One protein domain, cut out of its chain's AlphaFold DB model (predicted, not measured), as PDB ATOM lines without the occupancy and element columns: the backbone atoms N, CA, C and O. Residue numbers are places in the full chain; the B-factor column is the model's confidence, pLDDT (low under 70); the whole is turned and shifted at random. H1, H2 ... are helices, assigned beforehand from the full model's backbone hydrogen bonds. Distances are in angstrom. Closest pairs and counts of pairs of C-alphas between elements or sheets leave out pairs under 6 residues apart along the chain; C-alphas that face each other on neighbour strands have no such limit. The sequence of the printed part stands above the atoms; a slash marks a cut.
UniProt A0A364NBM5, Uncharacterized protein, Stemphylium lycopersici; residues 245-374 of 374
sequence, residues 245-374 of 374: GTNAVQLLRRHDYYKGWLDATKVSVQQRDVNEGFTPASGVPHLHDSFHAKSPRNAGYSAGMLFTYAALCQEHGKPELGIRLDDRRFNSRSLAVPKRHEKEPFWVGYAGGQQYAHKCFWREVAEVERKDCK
ATOM      1  N   GLY A 245     210.123 219.889 246.890       44.41
ATOM      2  CA  GLY A 245     210.942 220.869 247.608       44.41
ATOM      3  C   GLY A 245     210.203 221.597 248.736       44.41
ATOM      4  O   GLY A 245     210.839 222.318 249.505       44.41
ATOM      5  N   THR A 246     208.884 221.417 248.870       51.97
ATOM      6  CA  THR A 246     208.083 222.111 249.890       51.97
ATOM      7  C   THR A 246     208.432 221.648 251.307       51.97
ATOM      8  O   THR A 246     208.775 220.488 251.557       51.97
ATOM      9  N   ASN A 247     208.287 222.559 252.274       50.47
ATOM     10  CA  ASN A 247     208.564 222.299 253.691       50.47
ATOM     11  C   ASN A 247     207.847 221.050 254.243       50.47
ATOM     12  O   ASN A 247     208.390 220.396 255.128       50.47
ATOM     13  N   ALA A 248     206.669 220.694 253.720       49.81
ATOM     14  CA  ALA A 248     205.889 219.536 254.164       49.81
ATOM     15  C   ALA A 248     206.494 218.189 253.721       49.81
ATOM     16  O   ALA A 248     206.620 217.275 254.536       49.81
ATOM     17  N   VAL A 249     206.933 218.070 252.460       53.69
ATOM     18  CA  VAL A 249     207.610 216.858 251.954       53.69
ATOM     19  C   VAL A 249     208.982 216.704 252.598       53.69
ATOM     20  O   VAL A 249     209.373 215.596 252.971       53.69
ATOM     21  N   GLN A 250     209.683 217.820 252.824       54.28
ATOM     22  CA  GLN A 250     210.868 217.808 253.668       54.28
ATOM     23  C   GLN A 250     210.516 217.290 255.068       54.28
ATOM     24  O   GLN A 250     211.164 216.361 255.522       54.28
ATOM     25  N   LEU A 251     209.459 217.772 255.734       57.16
ATOM     26  CA  LEU A 251     209.024 217.276 257.054       57.16
ATOM     27  C   LEU A 251     208.781 215.760 257.107       57.16
ATOM     28  O   LEU A 251     209.218 215.109 258.055       57.16
ATOM     29  N   LEU A 252     208.152 215.188 256.082       57.56
ATOM     30  CA  LEU A 252     207.957 213.740 255.962       57.56
ATOM     31  C   LEU A 252     209.282 212.985 255.802       57.56
ATOM     32  O   LEU A 252     209.547 212.047 256.551       57.56
ATOM     33  N   ARG A 253     210.161 213.444 254.903       58.78
ATOM     34  CA  ARG A 253     211.511 212.875 254.728       58.78
ATOM     35  C   ARG A 253     212.323 212.940 256.026       58.78
ATOM     36  O   ARG A 253     213.018 211.988 256.384       58.78
ATOM     37  N   ARG A 254     212.177 214.043 256.765       64.94
ATOM     38  CA  ARG A 254     212.795 214.271 258.074       64.94
ATOM     39  C   ARG A 254     212.257 213.279 259.117       64.94
ATOM     40  O   ARG A 254     213.048 212.688 259.846       64.94
ATOM     41  N   HIS A 255     210.944 213.045 259.167       65.00
ATOM     42  CA  HIS A 255     210.329 212.047 260.050       65.00
ATOM     43  C   HIS A 255     210.837 210.626 259.760       65.00
ATOM     44  O   HIS A 255     211.224 209.910 260.686       65.00
ATOM     45  N   ASP A 256     210.898 210.231 258.488       63.25
ATOM     46  CA  ASP A 256     211.305 208.879 258.097       63.25
ATOM     47  C   ASP A 256     212.776 208.595 258.418       63.25
ATOM     48  O   ASP A 256     213.109 207.497 258.873       63.25
ATOM     49  N   TYR A 257     213.641 209.608 258.293       67.00
ATOM     50  CA  TYR A 257     215.035 209.525 258.723       67.00
ATOM     51  C   TYR A 257     215.168 209.207 260.224       67.00
ATOM     52  O   TYR A 257     215.836 208.239 260.605       67.00
ATOM     53  N   TYR A 258     214.506 209.984 261.093       68.75
ATOM     54  CA  TYR A 258     214.581 209.760 262.543       68.75
ATOM     55  C   TYR A 258     213.878 208.481 262.975       68.75
ATOM     56  O   TYR A 258     214.365 207.796 263.874       68.75
ATOM     57  N   LYS A 259     212.773 208.116 262.319       72.88
ATOM     58  CA  LYS A 259     212.083 206.853 262.573       72.88
ATOM     59  C   LYS A 259     212.979 205.659 262.258       72.88
ATOM     60  O   LYS A 259     213.112 204.781 263.104       72.88
ATOM     61  N   GLY A 260     213.658 205.662 261.109       68.62
ATOM     62  CA  GLY A 260     214.614 204.612 260.751       68.62
ATOM     63  C   GLY A 260     215.757 204.482 261.764       68.62
ATOM     64  O   GLY A 260     216.113 203.373 262.162       68.62
ATOM     65  N   TRP A 261     216.290 205.607 262.252       73.38
ATOM     66  CA  TRP A 261     217.317 205.605 263.300       73.38
ATOM     67  C   TRP A 261     216.803 205.095 264.658       73.38
ATOM     68  O   TRP A 261     217.487 204.315 265.329       73.38
ATOM     69  N   LEU A 262     215.601 205.505 265.066       76.00
ATOM     70  CA  LEU A 262     214.971 205.052 266.308       76.00
ATOM     71  C   LEU A 262     214.658 203.555 266.264       76.00
ATOM     72  O   LEU A 262     214.947 202.846 267.229       76.00
ATOM     73  N   ASP A 263     214.117 203.067 265.146       76.94
ATOM     74  CA  ASP A 263     213.837 201.648 264.943       76.94
ATOM     75  C   ASP A 263     215.137 200.831 264.981       76.94
ATOM     76  O   ASP A 263     215.201 199.828 265.693       76.94
ATOM     77  N   ALA A 264     216.206 201.298 264.325       76.38
ATOM     78  CA  ALA A 264     217.524 200.670 264.406       76.38
ATOM     79  C   ALA A 264     218.047 200.604 265.850       76.38
ATOM     80  O   ALA A 264     218.402 199.528 266.330       76.38
ATOM     81  N   THR A 265     218.018 201.727 266.574       78.94
ATOM     82  CA  THR A 265     218.475 201.804 267.971       78.94
ATOM     83  C   THR A 265     217.685 200.852 268.866       78.94
ATOM     84  O   THR A 265     218.262 200.103 269.658       78.94
ATOM     85  N   LYS A 266     216.357 200.836 268.721       85.50
ATOM     86  CA  LYS A 266     215.468 199.985 269.512       85.50
ATOM     87  C   LYS A 266     215.722 198.507 269.247       85.50
ATOM     88  O   LYS A 266     215.801 197.732 270.197       85.50
ATOM     89  N   VAL A 267     215.874 198.122 267.983       87.94
ATOM     90  CA  VAL A 267     216.126 196.732 267.601       87.94
ATOM     91  C   VAL A 267     217.499 196.270 268.083       87.94
ATOM     92  O   VAL A 267     217.598 195.176 268.632       87.94
ATOM     93  N   SER A 268     218.539 197.106 267.988       82.38
ATOM     94  CA  SER A 268     219.859 196.789 268.547       82.38
ATOM     95  C   SER A 268     219.817 196.581 270.064       82.38
ATOM     96  O   SER A 268     220.415 195.630 270.566       82.38
ATOM     97  N   VAL A 269     219.083 197.426 270.801       86.25
ATOM     98  CA  VAL A 269     218.907 197.268 272.255       86.25
ATOM     99  C   VAL A 269     218.141 195.987 272.577       86.25
ATOM    100  O   VAL A 269     218.600 195.206 273.400       86.25
ATOM    101  N   GLN A 270     217.019 195.728 271.900       90.06
ATOM    102  CA  GLN A 270     216.221 194.520 272.130       90.06
ATOM    103  C   GLN A 270     217.000 193.242 271.807       90.06
ATOM    104  O   GLN A 270     216.923 192.278 272.560       90.06
ATOM    105  N   GLN A 271     217.780 193.239 270.724       87.44
ATOM    106  CA  GLN A 271     218.630 192.106 270.371       87.44
ATOM    107  C   GLN A 271     219.688 191.847 271.448       87.44
ATOM    108  O   GLN A 271     219.896 190.699 271.836       87.44
ATOM    109  N   ARG A 272     220.332 192.903 271.958       86.19
ATOM    110  CA  ARG A 272     221.288 192.789 273.065       86.19
ATOM    111  C   ARG A 272     220.612 192.261 274.330       86.19
ATOM    112  O   ARG A 272     221.122 191.321 274.928       86.19
ATOM    113  N   ASP A 273     219.449 192.803 274.690       88.38
ATOM    114  CA  ASP A 273     218.698 192.385 275.877       88.38
ATOM    115  C   ASP A 273     218.303 190.899 275.810       88.38
ATOM    116  O   ASP A 273     218.357 190.203 276.823       88.38
ATOM    117  N   VAL A 274     217.938 190.399 274.623       89.94
ATOM    118  CA  VAL A 274     217.678 188.969 274.397       89.94
ATOM    119  C   VAL A 274     218.954 188.145 274.540       89.94
ATOM    120  O   VAL A 274     218.954 187.143 275.251       89.94
ATOM    121  N   ASN A 275     220.053 188.580 273.918       88.00
ATOM    122  CA  ASN A 275     221.334 187.870 273.970       88.00
ATOM    123  C   ASN A 275     221.904 187.785 275.399       88.00
ATOM    124  O   ASN A 275     222.540 186.797 275.754       88.00
ATOM    125  N   GLU A 276     221.681 188.810 276.221       92.06
ATOM    126  CA  GLU A 276     222.172 188.894 277.604       92.06
ATOM    127  C   GLU A 276     221.210 188.268 278.639       92.06
ATOM    128  O   GLU A 276     221.518 188.245 279.840       92.06
ATOM    129  N   GLY A 277     220.060 187.754 278.181       91.31
ATOM    130  CA  GLY A 277     219.051 187.076 278.998       91.31
ATOM    131  C   GLY A 277     218.108 188.005 279.769       91.31
ATOM    132  O   GLY A 277     217.339 187.536 280.601       91.31
ATOM    133  N   PHE A 278     218.130 189.316 279.508       90.12
ATOM    134  CA  PHE A 278     217.234 190.290 280.148       90.12
ATOM    135  C   PHE A 278     215.809 190.267 279.587       90.12
ATOM    136  O   PHE A 278     214.901 190.872 280.161       90.12
ATOM    137  N   THR A 279     215.597 189.684 278.409       91.31
ATOM    138  CA  THR A 279     214.276 189.561 277.783       91.31
ATOM    139  C   THR A 279     214.183 188.209 277.090       91.31
ATOM    140  O   THR A 279     215.070 187.879 276.307       91.31
ATOM    141  N   PRO A 280     213.138 187.405 277.342       92.00
ATOM    142  CA  PRO A 280     212.965 186.158 276.614       92.00
ATOM    143  C   PRO A 280     212.703 186.455 275.132       92.00
ATOM    144  O   PRO A 280     211.980 187.395 274.803       92.00
ATOM    145  N   ALA A 281     213.237 185.617 274.241       90.75
ATOM    146  CA  ALA A 281     213.033 185.723 272.792       90.75
ATOM    147  C   ALA A 281     211.542 185.811 272.399       90.75
ATOM    148  O   ALA A 281     211.160 186.563 271.504       90.75
ATOM    149  N   SER A 282     210.673 185.109 273.133       93.44
ATOM    150  CA  SER A 282     209.216 185.149 272.948       93.44
ATOM    151  C   SER A 282     208.582 186.516 273.235       93.44
ATOM    152  O   SER A 282     207.503 186.801 272.723       93.44
ATOM    153  N   GLY A 283     209.236 187.381 274.019       90.50
ATOM    154  CA  GLY A 283     208.769 188.736 274.331       90.50
ATOM    155  C   GLY A 283     208.996 189.752 273.207       90.50
ATOM    156  O   GLY A 283     208.483 190.868 273.274       90.50
ATOM    157  N   VAL A 284     209.757 189.383 272.174       92.00
ATOM    158  CA  VAL A 284     210.113 190.241 271.034       92.00
ATOM    159  C   VAL A 284     210.105 189.429 269.729       92.00
ATOM    160  O   VAL A 284     211.140 189.254 269.084       92.00
ATOM    161  N   PRO A 285     208.925 188.933 269.303       90.38
ATOM    162  CA  PRO A 285     208.807 188.016 268.165       90.38
ATOM    163  C   PRO A 285     209.294 188.624 266.843       90.38
ATOM    164  O   PRO A 285     209.796 187.909 265.977       90.38
ATOM    165  N   HIS A 286     209.222 189.951 266.696       88.00
ATOM    166  CA  HIS A 286     209.691 190.658 265.502       88.00
ATOM    167  C   HIS A 286     211.203 190.561 265.272       88.00
ATOM    168  O   HIS A 286     211.648 190.857 264.168       88.00
ATOM    169  N   LEU A 287     212.000 190.171 266.276       90.50
ATOM    170  CA  LEU A 287     213.433 189.934 266.080       90.50
ATOM    171  C   LEU A 287     213.713 188.683 265.240       90.50
ATOM    172  O   LEU A 287     214.742 188.615 264.571       90.50
ATOM    173  N   HIS A 288     212.796 187.714 265.265       87.69
ATOM    174  CA  HIS A 288     212.944 186.422 264.592       87.69
ATOM    175  C   HIS A 288     212.176 186.342 263.271       87.69
ATOM    176  O   HIS A 288     212.512 185.530 262.414       87.69
ATOM    177  N   ASP A 289     211.171 187.195 263.084       88.38
ATOM    178  CA  ASP A 289     210.437 187.303 261.829       88.38
ATOM    179  C   ASP A 289     211.217 188.156 260.818       88.38
ATOM    180  O   ASP A 289     211.281 189.382 260.927       88.38
ATOM    181  N   SER A 290     211.795 187.514 259.800       84.81
ATOM    182  CA  SER A 290     212.544 188.197 258.738       84.81
ATOM    183  C   SER A 290     211.695 189.150 257.892       84.81
ATOM    184  O   SER A 290     212.250 190.066 257.282       84.81
ATOM    185  N   PHE A 291     210.374 188.964 257.854       82.94
ATOM    186  CA  PHE A 291     209.447 189.782 257.071       82.94
ATOM    187  C   PHE A 291     208.895 190.965 257.863       82.94
ATOM    188  O   PHE A 291     208.378 191.917 257.276       82.94
ATOM    189  N   HIS A 292     209.045 190.956 259.187       85.31
ATOM    190  CA  HIS A 292     208.587 192.057 260.013       85.31
ATOM    191  C   HIS A 292     209.366 193.338 259.687       85.31
ATOM    192  O   HIS A 292     210.594 193.337 259.594       85.31
ATOM    193  N   ALA A 293     208.678 194.475 259.564       77.31
ATOM    194  CA  ALA A 293     209.315 195.757 259.232       77.31
ATOM    195  C   ALA A 293     210.396 196.170 260.254       77.31
ATOM    196  O   ALA A 293     211.406 196.770 259.905       77.31
ATOM    197  N   LYS A 294     210.200 195.784 261.520       82.81
ATOM    198  CA  LYS A 294     211.150 195.989 262.633       82.81
ATOM    199  C   LYS A 294     212.137 194.836 262.838       82.81
ATOM    200  O   LYS A 294     212.758 194.763 263.894       82.81
ATOM    201  N   SER A 295     212.245 193.905 261.894       90.06
ATOM    202  CA  SER A 295     213.273 192.871 261.985       90.06
ATOM    203  C   SER A 295     214.657 193.529 261.962       90.06
ATOM    204  O   SER A 295     214.823 194.566 261.310       90.06
ATOM    205  N   PRO A 296     215.673 192.960 262.634       91.56
ATOM    206  CA  PRO A 296     217.025 193.510 262.619       91.56
ATOM    207  C   PRO A 296     217.525 193.777 261.207       91.56
ATOM    208  O   PRO A 296     218.062 194.848 260.943       91.56
ATOM    209  N   ARG A 297     217.263 192.854 260.277       92.75
ATOM    210  CA  ARG A 297     217.650 193.003 258.875       92.75
ATOM    211  C   ARG A 297     216.965 194.187 258.196       92.75
ATOM    212  O   ARG A 297     217.644 194.962 257.530       92.75
ATOM    213  N   ASN A 298     215.657 194.361 258.373       88.06
ATOM    214  CA  ASN A 298     214.912 195.447 257.726       88.06
ATOM    215  C   ASN A 298     215.217 196.816 258.357       88.06
ATOM    216  O   ASN A 298     215.374 197.808 257.642       88.06
ATOM    217  N   ALA A 299     215.390 196.860 259.681       88.06
ATOM    218  CA  ALA A 299     215.846 198.051 260.393       88.06
ATOM    219  C   ALA A 299     217.263 198.452 259.951       88.06
ATOM    220  O   ALA A 299     217.516 199.617 259.646       88.06
ATOM    221  N   GLY A 300     218.161 197.470 259.837       90.31
ATOM    222  CA  GLY A 300     219.504 197.652 259.301       90.31
ATOM    223  C   GLY A 300     219.481 198.189 257.878       90.31
ATOM    224  O   GLY A 300     220.114 199.203 257.611       90.31
ATOM    225  N   TYR A 301     218.702 197.575 256.984       91.62
ATOM    226  CA  TYR A 301     218.544 198.019 255.597       91.62
ATOM    227  C   TYR A 301     218.077 199.470 255.499       91.62
ATOM    228  O   TYR A 301     218.685 200.269 254.788       91.62
ATOM    229  N   SER A 302     217.054 199.830 256.274       87.44
ATOM    230  CA  SER A 302     216.529 201.196 256.319       87.44
ATOM    231  C   SER A 302     217.594 202.182 256.801       87.44
ATOM    232  O   SER A 302     217.828 203.201 256.154       87.44
ATOM    233  N   ALA A 303     218.301 201.860 257.888       87.38
ATOM    234  CA  ALA A 303     219.387 202.692 258.393       87.38
ATOM    235  C   ALA A 303     220.524 202.832 257.366       87.38
ATOM    236  O   ALA A 303     220.935 203.948 257.059       87.38
ATOM    237  N   GLY A 304     221.003 201.726 256.795       90.69
ATOM    238  CA  GLY A 304     222.076 201.724 255.801       90.69
ATOM    239  C   GLY A 304     221.730 202.578 254.592       90.69
ATOM    240  O   GLY A 304     222.542 203.393 254.164       90.69
ATOM    241  N   MET A 305     220.495 202.469 254.103       90.38
ATOM    242  CA  MET A 305     220.004 203.299 253.012       90.38
ATOM    243  C   MET A 305     220.022 204.788 253.384       90.38
ATOM    244  O   MET A 305     220.639 205.590 252.688       90.38
ATOM    245  N   LEU A 306     219.388 205.161 254.498       86.75
ATOM    246  CA  LEU A 306     219.222 206.558 254.910       86.75
ATOM    247  C   LEU A 306     220.559 207.245 255.235       86.75
ATOM    248  O   LEU A 306     220.807 208.367 254.791       86.75
ATOM    249  N   PHE A 307     221.433 206.579 255.998       87.50
ATOM    250  CA  PHE A 307     222.731 207.133 256.391       87.50
ATOM    251  C   PHE A 307     223.694 207.230 255.209       87.50
ATOM    252  O   PHE A 307     224.338 208.269 255.046       87.50
ATOM    253  N   THR A 308     223.777 206.196 254.365       91.50
ATOM    254  CA  THR A 308     224.651 206.230 253.185       91.50
ATOM    255  C   THR A 308     224.171 207.253 252.171       91.50
ATOM    256  O   THR A 308     224.984 208.030 251.683       91.50
ATOM    257  N   TYR A 309     222.867 207.315 251.891       89.94
ATOM    258  CA  TYR A 309     222.326 208.297 250.955       89.94
ATOM    259  C   TYR A 309     222.621 209.731 251.423       89.94
ATOM    260  O   TYR A 309     223.099 210.562 250.652       89.94
ATOM    261  N   ALA A 310     222.440 210.006 252.717       87.19
ATOM    262  CA  ALA A 310     222.795 211.295 253.294       87.19
ATOM    263  C   ALA A 310     224.295 211.625 253.203       87.19
ATOM    264  O   ALA A 310     224.649 212.767 252.909       87.19
ATOM    265  N   ALA A 311     225.172 210.650 253.461       89.81
ATOM    266  CA  ALA A 311     226.613 210.846 253.329       89.81
ATOM    267  C   ALA A 311     227.011 211.139 251.876       89.81
ATOM    268  O   ALA A 311     227.815 212.035 251.649       89.81
ATOM    269  N   LEU A 312     226.398 210.459 250.901       91.56
ATOM    270  CA  LEU A 312     226.627 210.702 249.474       91.56
ATOM    271  C   LEU A 312     226.206 212.109 249.050       91.56
ATOM    272  O   LEU A 312     226.985 212.809 248.408       91.56
ATOM    273  N   CYS A 313     225.019 212.555 249.466       89.81
ATOM    274  CA  CYS A 313     224.557 213.919 249.202       89.81
ATOM    275  C   CYS A 313     225.559 214.956 249.717       89.81
ATOM    276  O   CYS A 313     225.854 215.942 249.048       89.81
ATOM    277  N   GLN A 314     226.121 214.718 250.899       87.56
ATOM    278  CA  GLN A 314     227.100 215.614 251.491       87.56
ATOM    279  C   GLN A 314     228.468 215.547 250.788       87.56
ATOM    280  O   GLN A 314     229.069 216.588 250.533       87.56
ATOM    281  N   GLU A 315     228.963 214.344 250.487       91.44
ATOM    282  CA  GLU A 315     230.265 214.101 249.848       91.44
ATOM    283  C   GLU A 315     230.326 214.700 248.438       91.44
ATOM    284  O   GLU A 315     231.348 215.258 248.046       91.44
ATOM    285  N   HIS A 316     229.209 214.657 247.711       92.06
ATOM    286  CA  HIS A 316     229.105 215.156 246.341       92.06
ATOM    287  C   HIS A 316     228.522 216.571 246.228       92.06
ATOM    288  O   HIS A 316     228.275 217.036 245.117       92.06
ATOM    289  N   GLY A 317     228.297 217.267 247.348       89.12
ATOM    290  CA  GLY A 317     227.789 218.642 247.330       89.12
ATOM    291  C   GLY A 317     226.385 218.771 246.728       89.12
ATOM    292  O   GLY A 317     226.111 219.752 246.045       89.12
ATOM    293  N   LYS A 318     225.517 217.787 246.986       87.81
ATOM    294  CA  LYS A 318     224.105 217.726 246.570       87.81
ATOM    295  C   LYS A 318     223.154 217.814 247.780       87.81
ATOM    296  O   LYS A 318     222.387 216.876 248.027       87.81
ATOM    297  N   PRO A 319     223.225 218.869 248.619       79.06
ATOM    298  CA  PRO A 319     222.397 218.984 249.823       79.06
ATOM    299  C   PRO A 319     220.891 219.027 249.529       79.06
ATOM    300  O   PRO A 319     220.107 218.629 250.383       79.06
ATOM    301  N   GLU A 320     220.485 219.450 248.331       77.25
ATOM    302  CA  GLU A 320     219.099 219.472 247.854       77.25
ATOM    303  C   GLU A 320     218.470 218.076 247.736       77.25
ATOM    304  O   GLU A 320     217.254 217.927 247.860       77.25
ATOM    305  N   LEU A 321     219.299 217.048 247.545       79.88
ATOM    306  CA  LEU A 321     218.876 215.648 247.574       79.88
ATOM    307  C   LEU A 321     218.847 215.101 249.013       79.88
ATOM    308  O   LEU A 321     218.186 214.104 249.306       79.88
ATOM    309  N   GLY A 322     219.527 215.774 249.944       77.31
ATOM    310  CA  GLY A 322     219.648 215.375 251.338       77.31
ATOM    311  C   GLY A 322     218.320 215.424 252.101       77.31
ATOM    312  O   GLY A 322     217.617 216.426 252.131       77.31
ATOM    313  N   ILE A 323     218.003 214.334 252.799       67.12
ATOM    314  CA  ILE A 323     216.762 214.172 253.580       67.12
ATOM    315  C   ILE A 323     216.886 214.556 255.069       67.12
ATOM    316  O   ILE A 323     215.949 214.357 255.841       67.12
ATOM    317  N   ARG A 324     218.047 215.060 255.511       67.31
ATOM    318  CA  ARG A 324     218.367 215.246 256.939       67.31
ATOM    319  C   ARG A 324     218.038 216.639 257.469       67.31
ATOM    320  O   ARG A 324     218.115 217.619 256.741       67.31
ATOM    321  N   LEU A 325     217.720 216.688 258.770       56.03
ATOM    322  CA  LEU A 325     217.521 217.920 259.550       56.03
ATOM    323  C   LEU A 325     218.765 218.442 260.246       56.03
ATOM    324  O   LEU A 325     218.754 219.579 260.699       56.03
ATOM    325  N   ASP A 326     219.765 217.588 260.429       62.47
ATOM    326  CA  ASP A 326     220.892 217.918 261.278       62.47
ATOM    327  C   ASP A 326     222.178 218.070 260.471       62.47
ATOM    328  O   ASP A 326     222.424 217.366 259.488       62.47
ATOM    329  N   ASP A 327     223.008 218.982 260.950       69.44
ATOM    330  CA  ASP A 327     224.230 219.436 260.295       69.44
ATOM    331  C   ASP A 327     225.379 218.428 260.463       69.44
ATOM    332  O   ASP A 327     226.522 218.696 260.067       69.44
ATOM    333  N   ARG A 328     225.128 217.270 261.102       69.62
ATOM    334  CA  ARG A 328     226.199 216.326 261.432       69.62
ATOM    335  C   ARG A 328     226.756 215.744 260.151       69.62
ATOM    336  O   ARG A 328     226.045 215.134 259.348       69.62
ATOM    337  N   ARG A 329     228.065 215.865 260.003       76.12
ATOM    338  CA  ARG A 329     228.777 215.362 258.840       76.12
ATOM    339  C   ARG A 329     229.138 213.898 259.036       76.12
ATOM    340  O   ARG A 329     229.841 213.570 259.989       76.12
ATOM    341  N   PHE A 330     228.680 213.030 258.136       74.38
ATOM    342  CA  PHE A 330     229.111 211.632 258.121       74.38
ATOM    343  C   PHE A 330     230.172 211.445 257.050       74.38
ATOM    344  O   PHE A 330     229.978 211.802 255.893       74.38
ATOM    345  N   ASN A 331     231.301 210.866 257.440       78.12
ATOM    346  CA  ASN A 331     232.276 210.384 256.477       78.12
ATOM    347  C   ASN A 331     231.793 209.019 255.964       78.12
ATOM    348  O   ASN A 331     231.424 208.171 256.779       78.12
ATOM    349  N   SER A 332     231.829 208.763 254.659       79.88
ATOM    350  CA  SER A 332     231.485 207.454 254.084       79.88
ATOM    351  C   SER A 332     232.266 206.304 254.742       79.88
ATOM    352  O   SER A 332     231.702 205.246 255.017       79.88
ATOM    353  N   ARG A 333     233.518 206.544 255.156       83.88
ATOM    354  CA  ARG A 333     234.324 205.584 255.937       83.88
ATOM    355  C   ARG A 333     233.760 205.279 257.325       83.88
ATOM    356  O   ARG A 333     233.940 204.172 257.820       83.88
ATOM    357  N   SER A 334     233.092 206.242 257.960       82.19
ATOM    358  CA  SER A 334     232.471 206.057 259.283       82.19
ATOM    359  C   SER A 334     231.201 205.206 259.237       82.19
ATOM    360  O   SER A 334     230.767 204.703 260.268       82.19
ATOM    361  N   LEU A 335     230.639 205.010 258.041       86.69
ATOM    362  CA  LEU A 335     229.477 204.157 257.803       86.69
ATOM    363  C   LEU A 335     229.872 202.734 257.383       86.69
ATOM    364  O   LEU A 335     229.007 201.946 257.012       86.69
ATOM    365  N   ALA A 336     231.161 202.387 257.395       89.94
ATOM    366  CA  ALA A 336     231.595 201.039 257.060       89.94
ATOM    367  C   ALA A 336     231.056 200.026 258.081       89.94
ATOM    368  O   ALA A 336     231.150 200.235 259.295       89.94
ATOM    369  N   VAL A 337     230.533 198.903 257.587       88.62
ATOM    370  CA  VAL A 337     230.129 197.789 258.448       88.62
ATOM    371  C   VAL A 337     231.364 197.251 259.180       88.62
ATOM    372  O   VAL A 337     232.351 196.897 258.531       88.62
ATOM    373  N   PRO A 338     231.360 197.173 260.524       86.94
ATOM    374  CA  PRO A 338     232.502 196.632 261.244       86.94
ATOM    375  C   PRO A 338     232.692 195.146 260.920       86.94
ATOM    376  O   PRO A 338     231.755 194.364 261.079       86.94
ATOM    377  N   LYS A 339     233.921 194.733 260.576       89.19
ATOM    378  CA  LYS A 339     234.253 193.340 260.198       89.19
ATOM    379  C   LYS A 339     233.703 192.285 261.160       89.19
ATOM    380  O   LYS A 339     233.192 191.250 260.750       89.19
ATOM    381  N   ARG A 340     233.773 192.567 262.465       88.75
ATOM    382  CA  ARG A 340     233.305 191.661 263.526       88.75
ATOM    383  C   ARG A 340     231.789 191.422 263.521       88.75
ATOM    384  O   ARG A 340     231.346 190.449 264.116       88.75
ATOM    385  N   HIS A 341     231.017 192.284 262.860       87.38
ATOM    386  CA  HIS A 341     229.559 192.228 262.829       87.38
ATOM    387  C   HIS A 341     228.986 191.947 261.431       87.38
ATOM    388  O   HIS A 341     227.771 191.906 261.285       87.38
ATOM    389  N   GLU A 342     229.811 191.700 260.404       89.00
ATOM    390  CA  GLU A 342     229.356 191.510 259.009       89.00
ATOM    391  C   GLU A 342     228.285 190.421 258.832       89.00
ATOM    392  O   GLU A 342     227.478 190.491 257.910       89.00
ATOM    393  N   LYS A 343     228.267 189.415 259.715       91.56
ATOM    394  CA  LYS A 343     227.319 188.293 259.662       91.56
ATOM    395  C   LYS A 343     226.042 188.523 260.468       91.56
ATOM    396  O   LYS A 343     225.112 187.727 260.369       91.56
ATOM    397  N   GLU A 344     225.986 189.565 261.290       88.38
ATOM    398  CA  GLU A 344     224.808 189.834 262.109       88.38
ATOM    399  C   GLU A 344     223.655 190.343 261.231       88.38
ATOM    400  O   GLU A 344     223.881 191.195 260.366       88.38
ATOM    401  N   PRO A 345     222.404 189.894 261.455       90.94
ATOM    402  CA  PRO A 345     221.284 190.215 260.568       90.94
ATOM    403  C   PRO A 345     221.088 191.716 260.327       90.94
ATOM    404  O   PRO A 345     220.798 192.121 259.202       90.94
ATOM    405  N   PHE A 346     221.293 192.537 261.362       90.50
ATOM    406  CA  PHE A 346     221.238 193.993 261.249       90.50
ATOM    407  C   PHE A 346     222.259 194.533 260.249       90.50
ATOM    408  O   PHE A 346     221.902 195.257 259.326       90.50
ATOM    409  N   TRP A 347     223.520 194.141 260.390       91.75
ATOM    410  CA  TRP A 347     224.612 194.638 259.560       91.75
ATOM    411  C   TRP A 347     224.590 194.073 258.138       91.75
ATOM    412  O   TRP A 347     224.932 194.790 257.199       91.75
ATOM    413  N   VAL A 348     224.090 192.846 257.952       94.12
ATOM    414  CA  VAL A 348     223.768 192.292 256.624       94.12
ATOM    415  C   VAL A 348     222.716 193.156 255.926       94.12
ATOM    416  O   VAL A 348     222.871 193.516 254.758       94.12
ATOM    417  N   GLY A 349     221.647 193.512 256.646       92.94
ATOM    418  CA  GLY A 349     220.636 194.447 256.163       92.94
ATOM    419  C   GLY A 349     221.242 195.801 255.817       92.94
ATOM    420  O   GLY A 349     221.052 196.285 254.704       92.94
ATOM    421  N   TYR A 350     222.027 196.360 256.740       93.00
ATOM    422  CA  TYR A 350     222.704 197.645 256.595       93.00
ATOM    423  C   TYR A 350     223.538 197.702 255.323       93.00
ATOM    424  O   TYR A 350     223.277 198.565 254.491       93.00
ATOM    425  N   ALA A 351     224.440 196.740 255.104       95.12
ATOM    426  CA  ALA A 351     225.238 196.643 253.882       95.12
ATOM    427  C   ALA A 351     224.369 196.627 252.610       95.12
ATOM    428  O   ALA A 351     224.668 197.331 251.644       95.12
ATOM    429  N   GLY A 352     223.266 195.868 252.617       95.31
ATOM    430  CA  GLY A 352     222.302 195.853 251.511       95.31
ATOM    431  C   GLY A 352     221.650 197.219 251.269       95.31
ATOM    432  O   GLY A 352     221.516 197.646 250.121       95.31
ATOM    433  N   GLY A 353     221.307 197.930 252.344       93.38
ATOM    434  CA  GLY A 353     220.788 199.295 252.297       93.38
ATOM    435  C   GLY A 353     221.798 200.284 251.720       93.38
ATOM    436  O   GLY A 353     221.435 201.094 250.870       93.38
ATOM    437  N   GLN A 354     223.078 200.175 252.097       94.75
ATOM    438  CA  GLN A 354     224.144 201.021 251.543       94.75
ATOM    439  C   GLN A 354     224.269 200.830 250.030       94.75
ATOM    440  O   GLN A 354     224.267 201.801 249.275       94.75
ATOM    441  N   GLN A 355     224.334 199.575 249.572       95.50
ATOM    442  CA  GLN A 355     224.425 199.255 248.145       95.50
ATOM    443  C   GLN A 355     223.230 199.806 247.362       95.50
ATOM    444  O   GLN A 355     223.395 200.307 246.249       95.50
ATOM    445  N   TYR A 356     222.029 199.720 247.935       94.38
ATOM    446  CA  TYR A 356     220.827 200.278 247.328       94.38
ATOM    447  C   TYR A 356     220.871 201.810 247.271       94.38
ATOM    448  O   TYR A 356     220.655 202.376 246.203       94.38
ATOM    449  N   ALA A 357     221.245 202.474 248.368       92.44
ATOM    450  CA  ALA A 357     221.398 203.926 248.412       92.44
ATOM    451  C   ALA A 357     222.390 204.449 247.369       92.44
ATOM    452  O   ALA A 357     222.072 205.410 246.677       92.44
ATOM    453  N   HIS A 358     223.541 203.789 247.189       94.62
ATOM    454  CA  HIS A 358     224.483 204.137 246.121       94.62
ATOM    455  C   HIS A 358     223.831 204.071 244.734       94.62
ATOM    456  O   HIS A 358     223.990 204.991 243.935       94.62
ATOM    457  N   LYS A 359     223.077 203.002 244.442       93.50
ATOM    458  CA  LYS A 359     222.387 202.847 243.151       93.50
ATOM    459  C   LYS A 359     221.337 203.936 242.928       93.50
ATOM    460  O   LYS A 359     221.240 204.452 241.817       93.50
ATOM    461  N   CYS A 360     220.552 204.264 243.954       90.50
ATOM    462  CA  CYS A 360     219.514 205.292 243.866       90.50
ATOM    463  C   CYS A 360     220.116 206.688 243.705       90.50
ATOM    464  O   CYS A 360     219.704 207.419 242.811       90.50
ATOM    465  N   PHE A 361     221.144 207.017 244.490       92.88
ATOM    466  CA  PHE A 361     221.827 208.306 244.423       92.88
ATOM    467  C   PHE A 361     222.360 208.599 243.015       92.88
ATOM    468  O   PHE A 361     222.032 209.625 242.430       92.88
ATOM    469  N   TRP A 362     223.114 207.667 242.421       94.62
ATOM    470  CA  TRP A 362     223.667 207.875 241.078       94.62
ATOM    471  C   TRP A 362     222.601 207.956 239.984       94.62
ATOM    472  O   TRP A 362     222.789 208.666 238.998       94.62
ATOM    473  N   ARG A 363     221.472 207.260 240.156       91.19
ATOM    474  CA  ARG A 363     220.330 207.386 239.244       91.19
ATOM    475  C   ARG A 363     219.740 208.792 239.296       91.19
ATOM    476  O   ARG A 363     219.532 209.383 238.243       91.19
ATOM    477  N   GLU A 364     219.508 209.318 240.495       88.56
ATOM    478  CA  GLU A 364     218.930 210.650 240.686       88.56
ATOM    479  C   GLU A 364     219.874 211.760 240.221       88.56
ATOM    480  O   GLU A 364     219.439 212.660 239.508       88.56
ATOM    481  N   VAL A 365     221.174 211.664 240.517       89.38
ATOM    482  CA  VAL A 365     222.177 212.609 239.992       89.38
ATOM    483  C   VAL A 365     222.143 212.643 238.460       89.38
ATOM    484  O   VAL A 365     222.036 213.717 237.874       89.38
ATOM    485  N   ALA A 366     222.118 211.476 237.807       90.88
ATOM    486  CA  ALA A 366     222.035 211.388 236.350       90.88
ATOM    487  C   ALA A 366     220.697 211.896 235.774       90.88
ATOM    488  O   ALA A 366     220.609 212.210 234.585       90.88
ATOM    489  N   GLU A 367     219.619 211.910 236.558       85.81
ATOM    490  CA  GLU A 367     218.337 212.504 236.163       85.81
ATOM    491  C   GLU A 367     218.350 214.028 236.287       85.81
ATOM    492  O   GLU A 367     217.835 214.699 235.393       85.81
ATOM    493  N   VAL A 368     218.965 214.572 237.342       83.06
ATOM    494  CA  VAL A 368     219.143 216.020 237.531       83.06
ATOM    495  C   VAL A 368     220.028 216.597 236.425       83.06
ATOM    496  O   VAL A 368     219.604 217.508 235.722       83.06
ATOM    497  N   GLU A 369     221.186 215.990 236.157       87.25
ATOM    498  CA  GLU A 369     222.109 216.449 235.103       87.25
ATOM    499  C   GLU A 369     221.486 216.394 233.697       87.25
ATOM    500  O   GLU A 369     221.782 217.225 232.840       87.25
ATOM    501  N   ARG A 370     220.573 215.442 233.451       89.06
ATOM    502  CA  ARG A 370     219.818 215.365 232.188       89.06
ATOM    503  C   ARG A 370     218.772 216.466 232.046       89.06
ATOM    504  O   ARG A 370     218.428 216.798 230.913       89.06
ATOM    505  N   LYS A 371     218.231 216.975 233.154       83.12
ATOM    506  CA  LYS A 371     217.283 218.094 233.145       83.12
ATOM    507  C   LYS A 371     218.002 219.418 232.906       83.12
ATOM    508  O   LYS A 371     217.494 220.202 232.123       83.12
ATOM    509  N   ASP A 372     219.192 219.605 233.474       81.69
ATOM    510  CA  ASP A 372     219.975 220.842 233.308       81.69
ATOM    511  C   ASP A 372     220.555 221.016 231.888       81.69
ATOM    512  O   ASP A 372     220.909 222.121 231.486       81.69
ATOM    513  N   CYS A 373     220.654 219.932 231.109       76.50
ATOM    514  CA  CYS A 373     221.118 219.968 229.716       76.50
ATOM    515  C   CYS A 373     220.023 220.304 228.681       76.50
ATOM    516  O   CYS A 373     220.334 220.366 227.489       76.50
ATOM    517  N   LYS A 374     218.758 220.438 229.093       59.50
ATOM    518  CA  LYS A 374     217.624 220.772 228.215       59.50
ATOM    519  C   LYS A 374     217.157 222.193 228.468       59.50
ATOM    520  O   LYS A 374     216.786 222.838 227.464       59.50
TER     521      LYS A 374
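AT A GLANCE: This is residues 245 to 374 of the 374 residues of an uncharacterized protein of Stemphylium lycopersici (UniProt A0A364NBM5). Three long helices make a row of layers: H2 is in the middle, H1 crosses it on one side and H4 packs along it on the other. The short H3 packs on residues 307 to 315 of H2, and residues 366 to 374, of which 366 to 372 belong to H4, stick out and add to the length. The printed part has 130 residues with four named helices, H1, H2, H3 and H4 in chain order, and no named strand; the class is all helix. It is only just compact, close to loose, with a radius of gyration of the C-alphas of 16.5 A, and elongated, spanning 59 by 33 by 27 A.

IN THESE COORDINATES: H1, residues 247 to 275, begins at C-alpha (208.564, 222.299, 253.691) and is 41.9 A long. H2, residues 296 to 315, is 27.6 A long. H3 is residues 332 to 335, 5.4 A. H4, residues 345 to 372, is 41.0 A long and ends at C-alpha (219.975, 220.842, 233.308).

HOW THE PARTS SIT: H2 is the hub, touching three helices. H1 touches it with residues 257 to 268 alone, closest at the C-alphas of Ala 264 and Ala 299, 5.1 A, at a steep tilt of 46 degrees, opposite ways. H3 touches residues 307 to 315 of H2 alone, closest at the C-alphas of Ala 311 and Ser 332, 6.0 A. H2 and H4 touch, closest at the C-alphas of Met 305 and Gly 353, 4.1 A, the same way at 37 degrees, only just steep. H1 and H4 are close but not clearly touching; H1 and H3 are apart. In H1, H2 and H4 every O i to N i+4 pair is within hydrogen-bond range; H3 is too short for one.

THE WHOLE: The C-alphas of Gly 277 and Lys 374, 61.0 A, are the two farthest apart. The printed part has no cut. The links H1 to H2 and H2 to H3 are long. Mean pLDDT of the printed part is 83.0; residues 245 to 258, 260, 323 to 328 and 374 are under 70.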